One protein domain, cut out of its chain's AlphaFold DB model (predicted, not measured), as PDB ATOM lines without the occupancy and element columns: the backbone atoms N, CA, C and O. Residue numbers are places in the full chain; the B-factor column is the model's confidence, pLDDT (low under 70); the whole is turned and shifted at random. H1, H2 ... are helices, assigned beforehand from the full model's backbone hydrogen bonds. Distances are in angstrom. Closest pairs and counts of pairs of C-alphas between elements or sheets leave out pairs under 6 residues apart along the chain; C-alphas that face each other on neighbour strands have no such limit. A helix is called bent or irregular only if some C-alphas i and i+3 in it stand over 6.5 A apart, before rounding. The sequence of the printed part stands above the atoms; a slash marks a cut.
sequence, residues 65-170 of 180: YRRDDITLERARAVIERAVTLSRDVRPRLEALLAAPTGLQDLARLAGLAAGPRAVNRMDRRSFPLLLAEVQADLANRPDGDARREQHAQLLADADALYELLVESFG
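AT A GLANCE: This is residues 65 to 170 of the 180 residues of a protein of freshwater metagenome (UniProt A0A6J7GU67). The core is a slanting cross of two long helices, with H4 running back across the bent H1 near its bend, while H3 is set off at one end of the whole and touches no helix. The short H2 makes a corner with the second arm of H1, and a long unnamed stretch, residues 110 to 123, leads from H2 out to H3. The printed part has 106 residues with four named helices, in the order H1, H2, H3, H4, and no named strand; the class is all helix. The whole is only just loose, close to extended, with a radius of gyration of the C-alphas of 19.2 A and spans of 61 by 30 by 21 A.

IN THESE COORDINATES: H1, residues 72 to 98, was assigned as one helix by its hydrogen bonds but is bent, with C-alphas 88 and 91 6.5 A apart. Its arm H1a, residues 72 to 88, begins with C-alpha 72 at (118.609, 76.478, 76.794) and is 24.4 A long from first to last C-alpha. The arm H1b, residues 91 to 98, is 10.3 A long. H2, residues 102 to 109, is 10.4 A long. H3, residues 124 to 140, begins with C-alpha 124 at (124.239, 94.908, 130.612) and is 25.9 A long; it is irregular, with C-alphas 125 and 128 7.4 A apart. H4, residues 145 to 169, is 34.8 A long and ends with C-alpha 169 at (119.098, 75.707, 92.410).

HOW THE PARTS SIT: H1a and H1b stand at a shallow tilt of 32 degrees. H4 touches H1a with its residues 157 to 168 alone; their closest C-alphas, of Leu 85 and Leu 161, are 5.9 A apart. These two run opposite ways at a steep tilt of 38 degrees. H1b and H4 are close but not clearly touching, the closest C-alphas, of Arg 92 and Leu 154, being 7.2 A apart. H1b and H2 touch only at the corner by their link, with the C-alphas of Leu 96 and Gly 102 closest at 4.9 A; their steep tilt of 69 degrees is only just short of about perpendicular. H2 and H4 only just touch, with 3 pairs of C-alphas within 8 A, the closest those of Leu 109 and Ala 152 at 6.9 A; H4 touches H2 with its residues 151 to 155 alone, and the lines of the two helices stand about perpendicular at 87 degrees. H3 is apart from H1a, H1b, H2 and H4. In H1a, H1b, H2 and H4 every O i to N i+4 pair is within hydrogen-bond range; in H3, 11 of 13 are.

THE WHOLE: The C-alphas of Asp 68 and Arg 125 are the two farthest apart, at 60.8 A. The printed part has no cut. The link from H2 to H3, 14 residues, is long; those from H1 to H2 and from H3 to H4 are tight. Residues 66 to 72, 119 to 126 and 132 to 147 stand free. The mean pLDDT of the printed part is 72.3, and 48 residues, namely 100 and 102 to 148, are under 70.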
ATOM      1  N   TYR A  65     113.749  74.209  82.183       97.12
ATOM      2  CA  TYR A  65     114.143  73.852  80.819       97.12
ATOM      3  C   TYR A  65     113.382  72.625  80.294       97.12
ATOM      4  O   TYR A  65     112.887  72.647  79.177       97.12
ATOM      5  N   ARG A  66     113.230  71.570  81.106       96.38
ATOM      6  CA  ARG A  66     112.479  70.359  80.721       96.38
ATOM      7  C   ARG A  66     110.979  70.588  80.531       96.38
ATOM      8  O   ARG A  66     110.340  69.785  79.863       96.38
ATOM      9  N   ARG A  67     110.424  71.628  81.156       96.81
ATOM     10  CA  ARG A  67     109.028  72.054  80.984       96.81
ATOM     11  C   ARG A  67     108.850  73.095  79.877       96.81
ATOM     12  O   ARG A  67     107.747  73.599  79.723       96.81
ATOM     13  N   ASP A  68     109.918  73.438  79.156       97.12
ATOM     14  CA  ASP A  68     109.948  74.521  78.168       97.12
ATOM     15  C   ASP A  68     109.605  75.918  78.743       97.12
ATOM     16  O   ASP A  68     109.339  76.856  77.993       97.12
ATOM     17  N   ASP A  69     109.680  76.103  80.072       97.31
ATOM     18  CA  ASP A  69     109.455  77.396  80.747       97.31
ATOM     19  C   ASP A  69     110.591  78.396  80.454       97.31
ATOM     20  O   ASP A  69     110.407  79.614  80.503       97.31
ATOM     21  N   ILE A  70     111.799  77.881  80.196       97.38
ATOM     22  CA  ILE A  70     112.988  78.667  79.853       97.38
ATOM     23  C   ILE A  70     113.746  78.023  78.693       97.38
ATOM     24  O   ILE A  70     113.796  76.804  78.554       97.38
ATOM     25  N   THR A  71     114.414  78.846  77.887       98.19
ATOM     26  CA  THR A  71     115.266  78.364  76.794       98.19
ATOM     27  C   THR A  71     116.590  77.794  77.313       98.19
ATOM     28  O   THR A  71     117.055  78.139  78.403       98.19
ATOM     29  N   LEU A  72     117.258  76.972  76.494       97.62
ATOM     30  CA  LEU A  72     118.609  76.478  76.794       97.62
ATOM     31  C   LEU A  72     119.611  77.628  76.995       97.62
ATOM     32  O   LEU A  72     120.465  77.562  77.875       97.62
ATOM     33  N   GLU A  73     119.499  78.687  76.190       98.19
ATOM     34  CA  GLU A  73     120.325  79.891  76.316       98.19
ATOM     35  C   GLU A  73     120.117  80.557  77.680       98.19
ATOM     36  O   GLU A  73     121.083  80.837  78.392       98.19
ATOM     37  N   ARG A  74     118.855  80.721  78.104       97.44
ATOM     38  CA  ARG A  74     118.539  81.291  79.414       97.44
ATOM     39  C   ARG A  74     119.051  80.413  80.554       97.44
ATOM     40  O   ARG A  74     119.611  80.943  81.513       97.44
ATOM     41  N   ALA A  75     118.900  79.095  80.444       97.19
ATOM     42  CA  ALA A  75     119.413  78.147  81.428       97.19
ATOM     43  C   ALA A  75     120.940  78.261  81.587       97.19
ATOM     44  O   ALA A  75     121.441  78.351  82.709       97.19
ATOM     45  N   ARG A  76     121.682  78.330  80.471       97.12
ATOM     46  CA  ARG A  76     123.141  78.522  80.479       97.12
ATOM     47  C   ARG A  76     123.541  79.846  81.121       97.12
ATOM     48  O   ARG A  76     124.392  79.840  82.004       97.12
ATOM     49  N   ALA A  77     122.869  80.941  80.771       97.25
ATOM     50  CA  ALA A  77     123.148  82.258  81.344       97.25
ATOM     51  C   ALA A  77     122.981  82.286  82.877       97.25
ATOM     52  O   ALA A  77     123.776  82.905  83.585       97.25
ATOM     53  N   VAL A  78     121.969  81.591  83.416       96.81
ATOM     54  CA  VAL A  78     121.772  81.467  84.873       96.81
ATOM     55  C   VAL A  78     122.926  80.702  85.527       96.81
ATOM     56  O   VAL A  78     123.456  81.148  86.547       96.81
ATOM     57  N   ILE A  79     123.352  79.585  84.929       94.75
ATOM     58  CA  ILE A  79     124.479  78.780  85.424       94.75
ATOM     59  C   ILE A  79     125.783  79.586  85.392       94.75
ATOM     60  O   ILE A  79     126.504  79.628  86.387       94.75
ATOM     61  N   GLU A  80     126.073  80.268  84.286       96.06
ATOM     62  CA  GLU A  80     127.275  81.095  84.123       96.06
ATOM     63  C   GLU A  80     127.335  82.233  85.143       96.06
ATOM     64  O   GLU A  80     128.388  82.480  85.742       96.06
ATOM     65  N   ARG A  81     126.195  82.885  85.405       96.38
ATOM     66  CA  ARG A  81     126.092  83.924  86.434       96.38
ATOM     67  C   ARG A  81     126.359  83.357  87.827       96.38
ATOM     68  O   ARG A  81     127.133  83.950  88.575       96.38
ATOM     69  N   ALA A  82     125.777  82.205  88.164       94.31
ATOM     70  CA  ALA A  82     125.985  81.561  89.461       94.31
ATOM     71  C   ALA A  82     127.445  81.137  89.669       94.31
ATOM     72  O   ALA A  82     128.002  81.348  90.747       94.31
ATOM     73  N   VAL A  83     128.086  80.589  88.633       92.25
ATOM     74  CA  VAL A  83     129.506  80.211  88.664       92.25
ATOM     75  C   VAL A  83     130.398  81.437  88.830       92.25
ATOM     76  O   VAL A  83     131.315  81.403  89.648       92.25
ATOM     77  N   THR A  84     130.130  82.513  88.089       95.31
ATOM     78  CA  THR A  84     130.898  83.764  88.172       95.31
ATOM     79  C   THR A  84     130.792  84.376  89.564       95.31
ATOM     80  O   THR A  84     131.806  84.519  90.240       95.31
ATOM     81  N   LEU A  85     129.568  84.597  90.057       93.12
ATOM     82  CA  LEU A  85     129.350  85.129  91.404       93.12
ATOM     83  C   LEU A  85     129.973  84.233  92.484       93.12
ATOM     84  O   LEU A  85     130.613  84.735  93.401       93.12
ATOM     85  N   SER A  86     129.860  82.906  92.366       91.62
ATOM     86  CA  SER A  86     130.483  81.975  93.320       91.62
ATOM     87  C   SER A  86     132.008  82.066  93.321       91.62
ATOM     88  O   SER A  86     132.621  81.977  94.386       91.62
ATOM     89  N   ARG A  87     132.622  82.210  92.138       92.94
ATOM     90  CA  ARG A  87     134.075  82.347  91.978       92.94
ATOM     91  C   ARG A  87     134.581  83.655  92.576       92.94
ATOM     92  O   ARG A  87     135.668  83.656  93.140       92.94
ATOM     93  N   ASP A  88     133.789  84.716  92.489       92.69
ATOM     94  CA  ASP A  88     134.175  86.040  92.971       92.69
ATOM     95  C   ASP A  88     133.932  86.190  94.482       92.69
ATOM     96  O   ASP A  88     134.812  86.637  95.218       92.69
ATOM     97  N   VAL A  89     132.758  85.774  94.972       90.75
ATOM     98  CA  VAL A  89     132.347  85.927  96.379       90.75
ATOM     99  C   VAL A  89     133.150  85.024  97.310       90.75
ATOM    100  O   VAL A  89     133.605  85.486  98.356       90.75
ATOM    101  N   ARG A  90     133.346  83.746  96.955       88.62
ATOM    102  CA  ARG A  90     133.988  82.752  97.834       88.62
ATOM    103  C   ARG A  90     135.364  83.191  98.357       88.62
ATOM    104  O   ARG A  90     135.499  83.273  99.576       88.62
ATOM    105  N   PRO A  91     136.366  83.504  97.513       88.81
ATOM    106  CA  PRO A  91     137.695  83.862  98.004       88.81
ATOM    107  C   PRO A  91     137.684  85.167  98.806       88.81
ATOM    108  O   PRO A  91     138.442  85.306  99.762       88.81
ATOM    109  N   ARG A  92     136.805  86.122  98.466       88.50
ATOM    110  CA  ARG A  92     136.649  87.382  99.211       88.50
ATOM    111  C   ARG A  92     136.061  87.143 100.602       88.50
ATOM    112  O   ARG A  92     136.545  87.723 101.571       88.50
ATOM    113  N   LEU A  93     135.058  86.271 100.710       84.44
ATOM    114  CA  LEU A  93     134.465  85.886 101.989       84.44
ATOM    115  C   LEU A  93     135.450  85.082 102.847       84.44
ATOM    116  O   LEU A  93     135.580  85.357 104.037       84.44
ATOM    117  N   GLU A  94     136.179  84.136 102.256       84.12
ATOM    118  CA  GLU A  94     137.233  83.374 102.940       84.12
ATOM    119  C   GLU A  94     138.346  84.295 103.456       84.12
ATOM    120  O   GLU A  94     138.729  84.197 104.621       84.12
ATOM    121  N   ALA A  95     138.816  85.237 102.633       82.56
ATOM    122  CA  ALA A  95     139.820  86.219 103.033       82.56
ATOM    123  C   ALA A  95     139.325  87.121 104.172       82.56
ATOM    124  O   ALA A  95     140.071  87.374 105.120       82.56
ATOM    125  N   LEU A  96     138.062  87.566 104.114       78.19
ATOM    126  CA  LEU A  96     137.447  88.327 105.197       78.19
ATOM    127  C   LEU A  96     137.423  87.498 106.485       78.19
ATOM    128  O   LEU A  96     137.886  87.977 107.511       78.19
ATOM    129  N   LEU A  97     136.940  86.254 106.438       76.44
ATOM    130  CA  LEU A  97     136.814  85.382 107.612       76.44
ATOM    131  C   LEU A  97     138.161  84.937 108.201       76.44
ATOM    132  O   LEU A  97     138.243  84.706 109.406       76.44
ATOM    133  N   ALA A  98     139.209  84.830 107.381       77.25
ATOM    134  CA  ALA A  98     140.561  84.507 107.830       77.25
ATOM    135  C   ALA A  98     141.237  85.669 108.584       77.25
ATOM    136  O   ALA A  98     142.190  85.449 109.335       77.25
ATOM    137  N   ALA A  99     140.760  86.907 108.406       73.75
ATOM    138  CA  ALA A  99     141.294  88.057 109.119       73.75
ATOM    139  C   ALA A  99     140.969  87.974 110.628       73.75
ATOM    140  O   ALA A  99     139.871  87.555 111.004       73.75
ATOM    141  N   PRO A 100     141.856  88.448 111.527       69.12
ATOM    142  CA  PRO A 100     141.628  88.397 112.979       69.12
ATOM    143  C   PRO A 100     140.318  89.053 113.448       69.12
ATOM    144  O   PRO A 100     139.737  88.640 114.454       69.12
ATOM    145  N   THR A 101     139.853  90.073 112.720       71.44
ATOM    146  CA  THR A 101     138.597  90.797 112.968       71.44
ATOM    147  C   THR A 101     137.470  90.394 112.021       71.44
ATOM    148  O   THR A 101     136.364  90.910 112.149       71.44
ATOM    149  N   GLY A 102     137.698  89.432 111.125       69.69
ATOM    150  CA  GLY A 102     136.812  89.076 110.018       69.69
ATOM    151  C   GLY A 102     135.354  88.861 110.396       69.69
ATOM    152  O   GLY A 102     134.446  89.404 109.776       69.69
ATOM    153  N   LEU A 103     135.123  88.116 111.477       65.25
ATOM    154  CA  LEU A 103     133.780  87.839 111.981       65.25
ATOM    155  C   LEU A 103     133.106  89.073 112.607       65.25
ATOM    156  O   LEU A 103     131.887  89.208 112.548       65.25
ATOM    157  N   GLN A 104     133.883  89.977 113.210       66.62
ATOM    158  CA  GLN A 104     133.367  91.242 113.746       66.62
ATOM    159  C   GLN A 104     133.058  92.222 112.617       66.62
ATOM    160  O   GLN A 104     132.054  92.926 112.678       66.62
ATOM    161  N   ASP A 105     133.891  92.239 111.581       66.50
ATOM    162  CA  ASP A 105     133.689  93.073 110.405       66.50
ATOM    163  C   ASP A 105     132.472  92.592 109.612       66.50
ATOM    164  O   ASP A 105     131.608  93.403 109.296       66.50
ATOM    165  N   LEU A 106     132.307  91.279 109.419       66.56
ATOM    166  CA  LEU A 106     131.097  90.707 108.826       66.56
ATOM    167  C   LEU A 106     129.837  91.052 109.635       66.56
ATOM    168  O   LEU A 106     128.845  91.485 109.057       66.56
ATOM    169  N   ALA A 107     129.875  90.910 110.965       64.25
ATOM    170  CA  ALA A 107     128.746  91.263 111.827       64.25
ATOM    171  C   ALA A 107     128.376  92.752 111.704       64.25
ATOM    172  O   ALA A 107     127.206  93.082 111.528       64.25
ATOM    173  N   ARG A 108     129.369  93.652 111.703       62.97
ATOM    174  CA  ARG A 108     129.157  95.094 111.497       62.97
ATOM    175  C   ARG A 108     128.537  95.400 110.136       62.97
ATOM    176  O   ARG A 108     127.608  96.197 110.068       62.97
ATOM    177  N   LEU A 109     129.035  94.770 109.072       60.34
ATOM    178  CA  LEU A 109     128.539  94.968 107.708       60.34
ATOM    179  C   LEU A 109     127.109  94.439 107.537       60.34
ATOM    180  O   LEU A 109     126.303  95.066 106.863       60.34
ATOM    181  N   ALA A 110     126.781  93.324 108.193       58.34
ATOM    182  CA  ALA A 110     125.438  92.748 108.213       58.34
ATOM    183  C   ALA A 110     124.460  93.499 109.143       58.34
ATOM    184  O   ALA A 110     123.338  93.042 109.350       58.34
ATOM    185  N   GLY A 111     124.874  94.613 109.761       53.88
ATOM    186  CA  GLY A 111     124.054  95.352 110.729       53.88
ATOM    187  C   GLY A 111     123.819  94.609 112.054       53.88
ATOM    188  O   GLY A 111     122.990  95.024 112.862       53.88
ATOM    189  N   LEU A 112     124.551  93.520 112.309       51.12
ATOM    190  CA  LEU A 112     124.495  92.722 113.530       51.12
ATOM    191  C   LEU A 112     125.470  93.321 114.558       51.12
ATOM    192  O   LEU A 112     126.670  93.063 114.550       51.12
ATOM    193  N   ALA A 113     124.951  94.154 115.456       45.31
ATOM    194  CA  ALA A 113     125.727  95.039 116.333       45.31
ATOM    195  C   ALA A 113     126.645  94.379 117.398       45.31
ATOM    196  O   ALA A 113     127.164  95.087 118.259       45.31
ATOM    197  N   ALA A 114     126.892  93.066 117.398       44.94
ATOM    198  CA  ALA A 114     127.735  92.436 118.418       44.94
ATOM    199  C   ALA A 114     128.541  91.252 117.873       44.94
ATOM    200  O   ALA A 114     127.996  90.211 117.515       44.94
ATOM    201  N   GLY A 115     129.870  91.388 117.863       41.66
ATOM    202  CA  GLY A 115     130.769  90.257 117.633       41.66
ATOM    203  C   GLY A 115     130.704  89.230 118.784       41.66
ATOM    204  O   GLY A 115     130.396  89.589 119.924       41.66
ATOM    205  N   PRO A 116     131.066  87.957 118.547       37.41
ATOM    206  CA  PRO A 116     130.798  86.854 119.483       37.41
ATOM    207  C   PRO A 116     131.559  86.887 120.822       37.41
ATOM    208  O   PRO A 116     131.256  86.101 121.716       37.41
ATOM    209  N   ARG A 117     132.523  87.798 121.021       40.38
ATOM    210  CA  ARG A 117     133.261  87.943 122.296       40.38
ATOM    211  C   ARG A 117     132.658  88.952 123.283       40.38
ATOM    212  O   ARG A 117     133.021  88.905 124.452       40.38
ATOM    213  N   ALA A 118     131.713  89.799 122.869       38.47
ATOM    214  CA  ALA A 118     131.006  90.712 123.780       38.47
ATOM    215  C   ALA A 118     129.955  89.996 124.654       38.47
ATOM    216  O   ALA A 118     129.497  90.527 125.661       38.47
ATOM    217  N   VAL A 119     129.581  88.770 124.279       42.16
ATOM    218  CA  VAL A 119     128.403  88.076 124.817       42.16
ATOM    219  C   VAL A 119     128.708  87.295 126.102       42.16
ATOM    220  O   VAL A 119     127.794  86.992 126.860       42.16
ATOM    221  N   ASN A 120     129.978  86.983 126.392       36.97
ATOM    222  CA  ASN A 120     130.303  85.977 127.415       36.97
ATOM    223  C   ASN A 120     130.841  86.530 128.755       36.97
ATOM    224  O   ASN A 120     131.174  85.740 129.636       36.97
ATOM    225  N   ARG A 121     130.960  87.859 128.958       41.38
ATOM    226  CA  ARG A 121     131.450  88.402 130.253       41.38
ATOM    227  C   ARG A 121     131.152  89.878 130.577       41.38
ATOM    228  O   ARG A 121     131.927  90.488 131.307       41.38
ATOM    229  N   MET A 122     130.082  90.483 130.054       40.09
ATOM    230  CA  MET A 122     129.852  91.932 130.204       40.09
ATOM    231  C   MET A 122     128.495  92.260 130.845       40.09
ATOM    232  O   MET A 122     127.455  91.777 130.403       40.09
ATOM    233  N   ASP A 123     128.519  93.078 131.903       48.19
ATOM    234  CA  ASP A 123     127.325  93.624 132.561       48.19
ATOM    235  C   ASP A 123     126.533  94.498 131.571       48.19
ATOM    236  O   ASP A 123     127.077  95.387 130.908       48.19
ATOM    237  N   ARG A 124     125.219  94.249 131.495       46.56
ATOM    238  CA  ARG A 124     124.239  94.908 130.612       46.56
ATOM    239  C   ARG A 124     124.246  96.436 130.730       46.56
ATOM    240  O   ARG A 124     123.811  97.109 129.799       46.56
ATOM    241  N   ARG A 125     124.731  96.991 131.844       49.56
ATOM    242  CA  ARG A 125     124.769  98.442 132.098       49.56
ATOM    243  C   ARG A 125     125.817  99.198 131.276       49.56
ATOM    244  O   ARG A 125     125.659 100.396 131.071       49.56
ATOM    245  N   SER A 126     126.844  98.518 130.770       51.38
ATOM    246  CA  SER A 126     127.940  99.149 130.014       51.38
ATOM    247  C   SER A 126     127.726  99.142 128.495       51.38
ATOM    248  O   SER A 126     128.479  99.778 127.760       51.38
ATOM    249  N   PHE A 127     126.692  98.445 128.014       43.00
ATOM    250  CA  PHE A 127     126.408  98.258 126.589       43.00
ATOM    251  C   PHE A 127     126.193  99.570 125.803       43.00
ATOM    252  O   PHE A 127     126.757  99.696 124.717       43.00
ATOM    253  N   PRO A 128     125.468 100.585 126.321       49.41
ATOM    254  CA  PRO A 128     125.256 101.836 125.586       49.41
ATOM    255  C   PRO A 128     126.528 102.681 125.431       49.41
ATOM    256  O   PRO A 128     126.692 103.362 124.424       49.41
ATOM    257  N   LEU A 129     127.442 102.620 126.407       49.31
ATOM    258  CA  LEU A 129     128.703 103.370 126.380       49.31
ATOM    259  C   LEU A 129     129.693 102.750 125.394       49.31
ATOM    260  O   LEU A 129     130.293 103.462 124.597       49.31
ATOM    261  N   LEU A 130     129.766 101.417 125.365       49.28
ATOM    262  CA  LEU A 130     130.556 100.685 124.377       49.28
ATOM    263  C   LEU A 130     130.040 100.937 122.951       49.28
ATOM    264  O   LEU A 130     130.825 101.108 122.025       49.28
ATOM    265  N   LEU A 131     128.714 100.988 122.771       46.56
ATOM    266  CA  LEU A 131     128.102 101.284 121.479       46.56
ATOM    267  C   LEU A 131     128.465 102.697 120.998       46.56
ATOM    268  O   LEU A 131     128.833 102.863 119.837       46.56
ATOM    269  N   ALA A 132     128.433 103.687 121.894       51.34
ATOM    270  CA  ALA A 132     128.807 105.065 121.585       51.34
ATOM    271  C   ALA A 132     130.312 105.222 121.281       51.34
ATOM    272  O   ALA A 132     130.677 105.919 120.335       51.34
ATOM    273  N   GLU A 133     131.190 104.541 122.023       48.88
ATOM    274  CA  GLU A 133     132.644 104.567 121.798       48.88
ATOM    275  C   GLU A 133     133.038 103.884 120.482       48.88
ATOM    276  O   GLU A 133     133.874 104.396 119.739       48.88
ATOM    277  N   VAL A 134     132.388 102.769 120.136       48.66
ATOM    278  CA  VAL A 134     132.599 102.071 118.857       48.66
ATOM    279  C   VAL A 134     132.082 102.905 117.683       48.66
ATOM    280  O   VAL A 134     132.739 102.969 116.645       48.66
ATOM    281  N   GLN A 135     130.937 103.577 117.834       51.25
ATOM    282  CA  GLN A 135     130.415 104.506 116.826       51.25
ATOM    283  C   GLN A 135     131.353 105.707 116.619       51.25
ATOM    284  O   GLN A 135     131.600 106.096 115.478       51.25
ATOM    285  N   ALA A 136     131.919 106.251 117.699       53.28
ATOM    286  CA  ALA A 136     132.863 107.365 117.645       53.28
ATOM    287  C   ALA A 136     134.231 106.973 117.051       53.28
ATOM    288  O   ALA A 136     134.821 107.763 116.314       53.28
ATOM    289  N   ASP A 137     134.729 105.762 117.318       47.84
ATOM    290  CA  ASP A 137     135.983 105.250 116.744       47.84
ATOM    291  C   ASP A 137     135.830 104.929 115.244       47.84
ATOM    292  O   ASP A 137     136.692 105.277 114.438       47.84
ATOM    293  N   LEU A 138     134.691 104.362 114.826       49.31
ATOM    294  CA  LEU A 138     134.385 104.111 113.408       49.31
ATOM    295  C   LEU A 138     134.232 105.399 112.584       49.31
ATOM    296  O   LEU A 138     134.546 105.403 111.392       49.31
ATOM    297  N   ALA A 139     133.768 106.482 113.208       52.97
ATOM    298  CA  ALA A 139     133.620 107.783 112.564       52.97
ATOM    299  C   ALA A 139     134.958 108.519 112.345       52.97
ATOM    300  O   ALA A 139     135.022 109.391 111.484       52.97
ATOM    301  N   ASN A 140     136.024 108.175 113.086       50.97
ATOM    302  CA  ASN A 140     137.255 108.977 113.156       50.97
ATOM    303  C   ASN A 140     138.516 108.333 112.546       50.97
ATOM    304  O   ASN A 140     139.590 108.935 112.615       50.97
ATOM    305  N   ARG A 141     138.446 107.137 111.944       52.50
ATOM    306  CA  ARG A 141     139.647 106.479 111.387       52.50
ATOM    307  C   ARG A 141     139.895 106.799 109.903       52.50
ATOM    308  O   ARG A 141     139.010 106.556 109.080       52.50
ATOM    309  N   PRO A 142     141.110 107.262 109.534       54.81
ATOM    310  CA  PRO A 142     141.518 107.466 108.148       54.81
ATOM    311  C   PRO A 142     142.010 106.137 107.558       54.81
ATOM    312  O   PRO A 142     143.201 105.879 107.462       54.81
ATOM    313  N   ASP A 143     141.049 105.271 107.253       52.97
ATOM    314  CA  ASP A 143     141.153 104.032 106.469       52.97
ATOM    315  C   ASP A 143     139.685 103.621 106.224       52.97
ATOM    316  O   ASP A 143     139.103 102.847 106.979       52.97
ATOM    317  N   GLY A 144     138.901 104.190 105.312       50.31
ATOM    318  CA  GLY A 144     139.135 104.851 104.031       50.31
ATOM    319  C   GLY A 144     138.020 104.285 103.145       50.31
ATOM    320  O   GLY A 144     137.940 103.064 103.013       50.31
ATOM    321  N   ASP A 145     137.093 105.111 102.658       61.03
ATOM    322  CA  ASP A 145     135.785 104.700 102.103       61.03
ATOM    323  C   ASP A 145     135.814 103.471 101.181       61.03
ATOM    324  O   ASP A 145     134.924 102.630 101.261       61.03
ATOM    325  N   ALA A 146     136.897 103.289 100.424       61.28
ATOM    326  CA  ALA A 146     137.148 102.132  99.572       61.28
ATOM    327  C   ALA A 146     137.050 100.765 100.280       61.28
ATOM    328  O   ALA A 146     136.507  99.828  99.703       61.28
ATOM    329  N   ARG A 147     137.535 100.602 101.525       66.81
ATOM    330  CA  ARG A 147     137.413  99.306 102.234       66.81
ATOM    331  C   ARG A 147     135.961  99.040 102.638       66.81
ATOM    332  O   ARG A 147     135.492  97.909 102.539       66.81
ATOM    333  N   ARG A 148     135.237 100.085 103.056       67.25
ATOM    334  CA  ARG A 148     133.799 100.003 103.353       67.25
ATOM    335  C   ARG A 148     132.998  99.679 102.096       67.25
ATOM    336  O   ARG A 148     132.136  98.813 102.147       67.25
ATOM    337  N   GLU A 149     133.333 100.312 100.980       74.81
ATOM    338  CA  GLU A 149     132.722 100.077  99.674       74.81
ATOM    339  C   GLU A 149     132.989  98.652  99.166       74.81
ATOM    340  O   GLU A 149     132.053  97.944  98.808       74.81
ATOM    341  N   GLN A 150     134.231  98.162  99.240       76.38
ATOM    342  CA  GLN A 150     134.587  96.782  98.876       76.38
ATOM    343  C   GLN A 150     133.834  95.733  99.702       76.38
ATOM    344  O   GLN A 150     133.437  94.685  99.179       76.38
ATOM    345  N   HIS A 151     133.656  96.004 100.994       75.12
ATOM    346  CA  HIS A 151     132.911  95.152 101.907       75.12
ATOM    347  C   HIS A 151     131.395  95.210 101.660       75.12
ATOM    348  O   HIS A 151     130.741  94.168 101.655       75.12
ATOM    349  N   ALA A 152     130.838  96.397 101.412       78.19
ATOM    350  CA  ALA A 152     129.435  96.564 101.039       78.19
ATOM    351  C   ALA A 152     129.128  95.850  99.715       78.19
ATOM    352  O   ALA A 152     128.148  95.114  99.624       78.19
ATOM    353  N   GLN A 153     130.018  95.974  98.727       84.38
ATOM    354  CA  GLN A 153     129.909  95.251  97.464       84.38
ATOM    355  C   GLN A 153     129.995  93.735  97.676       84.38
ATOM    356  O   GLN A 153     129.252  92.995  97.048       84.38
ATOM    357  N   LEU A 154     130.861  93.252  98.578       85.19
ATOM    358  CA  LEU A 154     130.941  91.820  98.895       85.19
ATOM    359  C   LEU A 154     129.617  91.293  99.451       85.19
ATOM    360  O   LEU A 154     129.187  90.215  99.054       85.19
ATOM    361  N   LEU A 155     128.972  92.043 100.347       81.75
ATOM    362  CA  LEU A 155     127.661  91.657 100.860       81.75
ATOM    363  C   LEU A 155     126.592  91.660  99.770       81.75
ATOM    364  O   LEU A 155     125.832  90.703  99.691       81.75
ATOM    365  N   ALA A 156     126.560  92.683  98.916       85.00
ATOM    366  CA  ALA A 156     125.616  92.749  97.804       85.00
ATOM    367  C   ALA A 156     125.810  91.585  96.814       85.00
ATOM    368  O   ALA A 156     124.841  90.962  96.389       85.00
ATOM    369  N   ASP A 157     127.060  91.243  96.487       87.69
ATOM    370  CA  ASP A 157     127.374  90.110  95.614       87.69
ATOM    371  C   ASP A 157     127.003  88.771  96.273       87.69
ATOM    372  O   ASP A 157     126.511  87.863  95.600       87.69
ATOM    373  N   ALA A 158     127.228  88.636  97.585       85.38
ATOM    374  CA  ALA A 158     126.865  87.446  98.350       85.38
ATOM    375  C   ALA A 158     125.343  87.265  98.453       85.38
ATOM    376  O   ALA A 158     124.865  86.141  98.318       85.38
ATOM    377  N   ASP A 159     124.600  88.354  98.639       84.75
ATOM    378  CA  ASP A 159     123.136  88.376  98.640       84.75
ATOM    379  C   ASP A 159     122.583  88.000  97.258       84.75
ATOM    380  O   ASP A 159     121.809  87.054  97.122       84.75
ATOM    381  N   ALA A 160     123.101  88.626  96.196       86.69
ATOM    382  CA  ALA A 160     122.739  88.291  94.821       86.69
ATOM    383  C   ALA A 160     123.055  86.829  94.464       86.69
ATOM    384  O   ALA A 160     122.299  86.189  93.728       86.69
ATOM    385  N   LEU A 161     124.172  86.290  94.966       89.12
ATOM    386  CA  LEU A 161     124.506  84.876  94.824       89.12
ATOM    387  C   LEU A 161     123.520  83.993  95.593       89.12
ATOM    388  O   LEU A 161     123.079  82.982  95.052       89.12
ATOM    389  N   TYR A 162     123.187  84.348  96.834       86.25
ATOM    390  CA  TYR A 162     122.259  83.589  97.665       86.25
ATOM    391  C   TYR A 162     120.875  83.495  97.017       86.25
ATOM    392  O   TYR A 162     120.395  82.381  96.805       86.25
ATOM    393  N   GLU A 163     120.292  84.624  96.619       87.38
ATOM    394  CA  GLU A 163     118.988  84.673  95.949       87.38
ATOM    395  C   GLU A 163     118.997  83.850  94.658       87.38
ATOM    396  O   GLU A 163     118.159  82.967  94.461       87.38
ATOM    397  N   LEU A 164     120.026  84.027  93.820       89.62
ATOM    398  CA  LEU A 164     120.181  83.238  92.599       89.62
ATOM    399  C   LEU A 164     120.245  81.733  92.896       89.62
ATOM    400  O   LEU A 164     119.609  80.939  92.203       89.62
ATOM    401  N   LEU A 165     121.010  81.325  93.914       88.50
ATOM    402  CA  LEU A 165     121.129  79.925  94.312       88.50
ATOM    403  C   LEU A 165     119.802  79.361  94.824       88.50
ATOM    404  O   LEU A 165     119.452  78.240  94.457       88.50
ATOM    405  N   VAL A 166     119.063  80.113  95.636       86.38
ATOM    406  CA  VAL A 166     117.769  79.689  96.182       86.38
ATOM    407  C   VAL A 166     116.738  79.538  95.068       86.38
ATOM    408  O   VAL A 166     116.153  78.464  94.923       86.38
ATOM    409  N   GLU A 167     116.565  80.555  94.229       88.81
ATOM    410  CA  GLU A 167     115.554  80.543  93.170       88.81
ATOM    411  C   GLU A 167     115.864  79.504  92.087       88.81
ATOM    412  O   GLU A 167     114.987  78.759  91.642       88.81
ATOM    413  N   SER A 168     117.127  79.421  91.664       91.06
ATOM    414  CA  SER A 168     117.520  78.649  90.479       91.06
ATOM    415  C   SER A 168     117.970  77.220  90.804       91.06
ATOM    416  O   SER A 168     117.839  76.320  89.967       91.06
ATOM    417  N   PHE A 169     118.485  76.983  92.013       88.56
ATOM    418  CA  PHE A 169     119.098  75.707  92.410       88.56
ATOM    419  C   PHE A 169     118.551  75.136  93.723       88.56
ATOM    420  O   PHE A 169     118.888  74.002  94.078       88.56
ATOM    421  N   GLY A 170     117.697  75.874  94.433       76.31
ATOM    422  CA  GLY A 170     117.021  75.390  95.625       76.31
ATOM    423  C   GLY A 170     115.998  74.289  95.325       76.31
ATOM    424  O   GLY A 170     115.626  74.068  94.167       76.31
TER     425      GLY A 170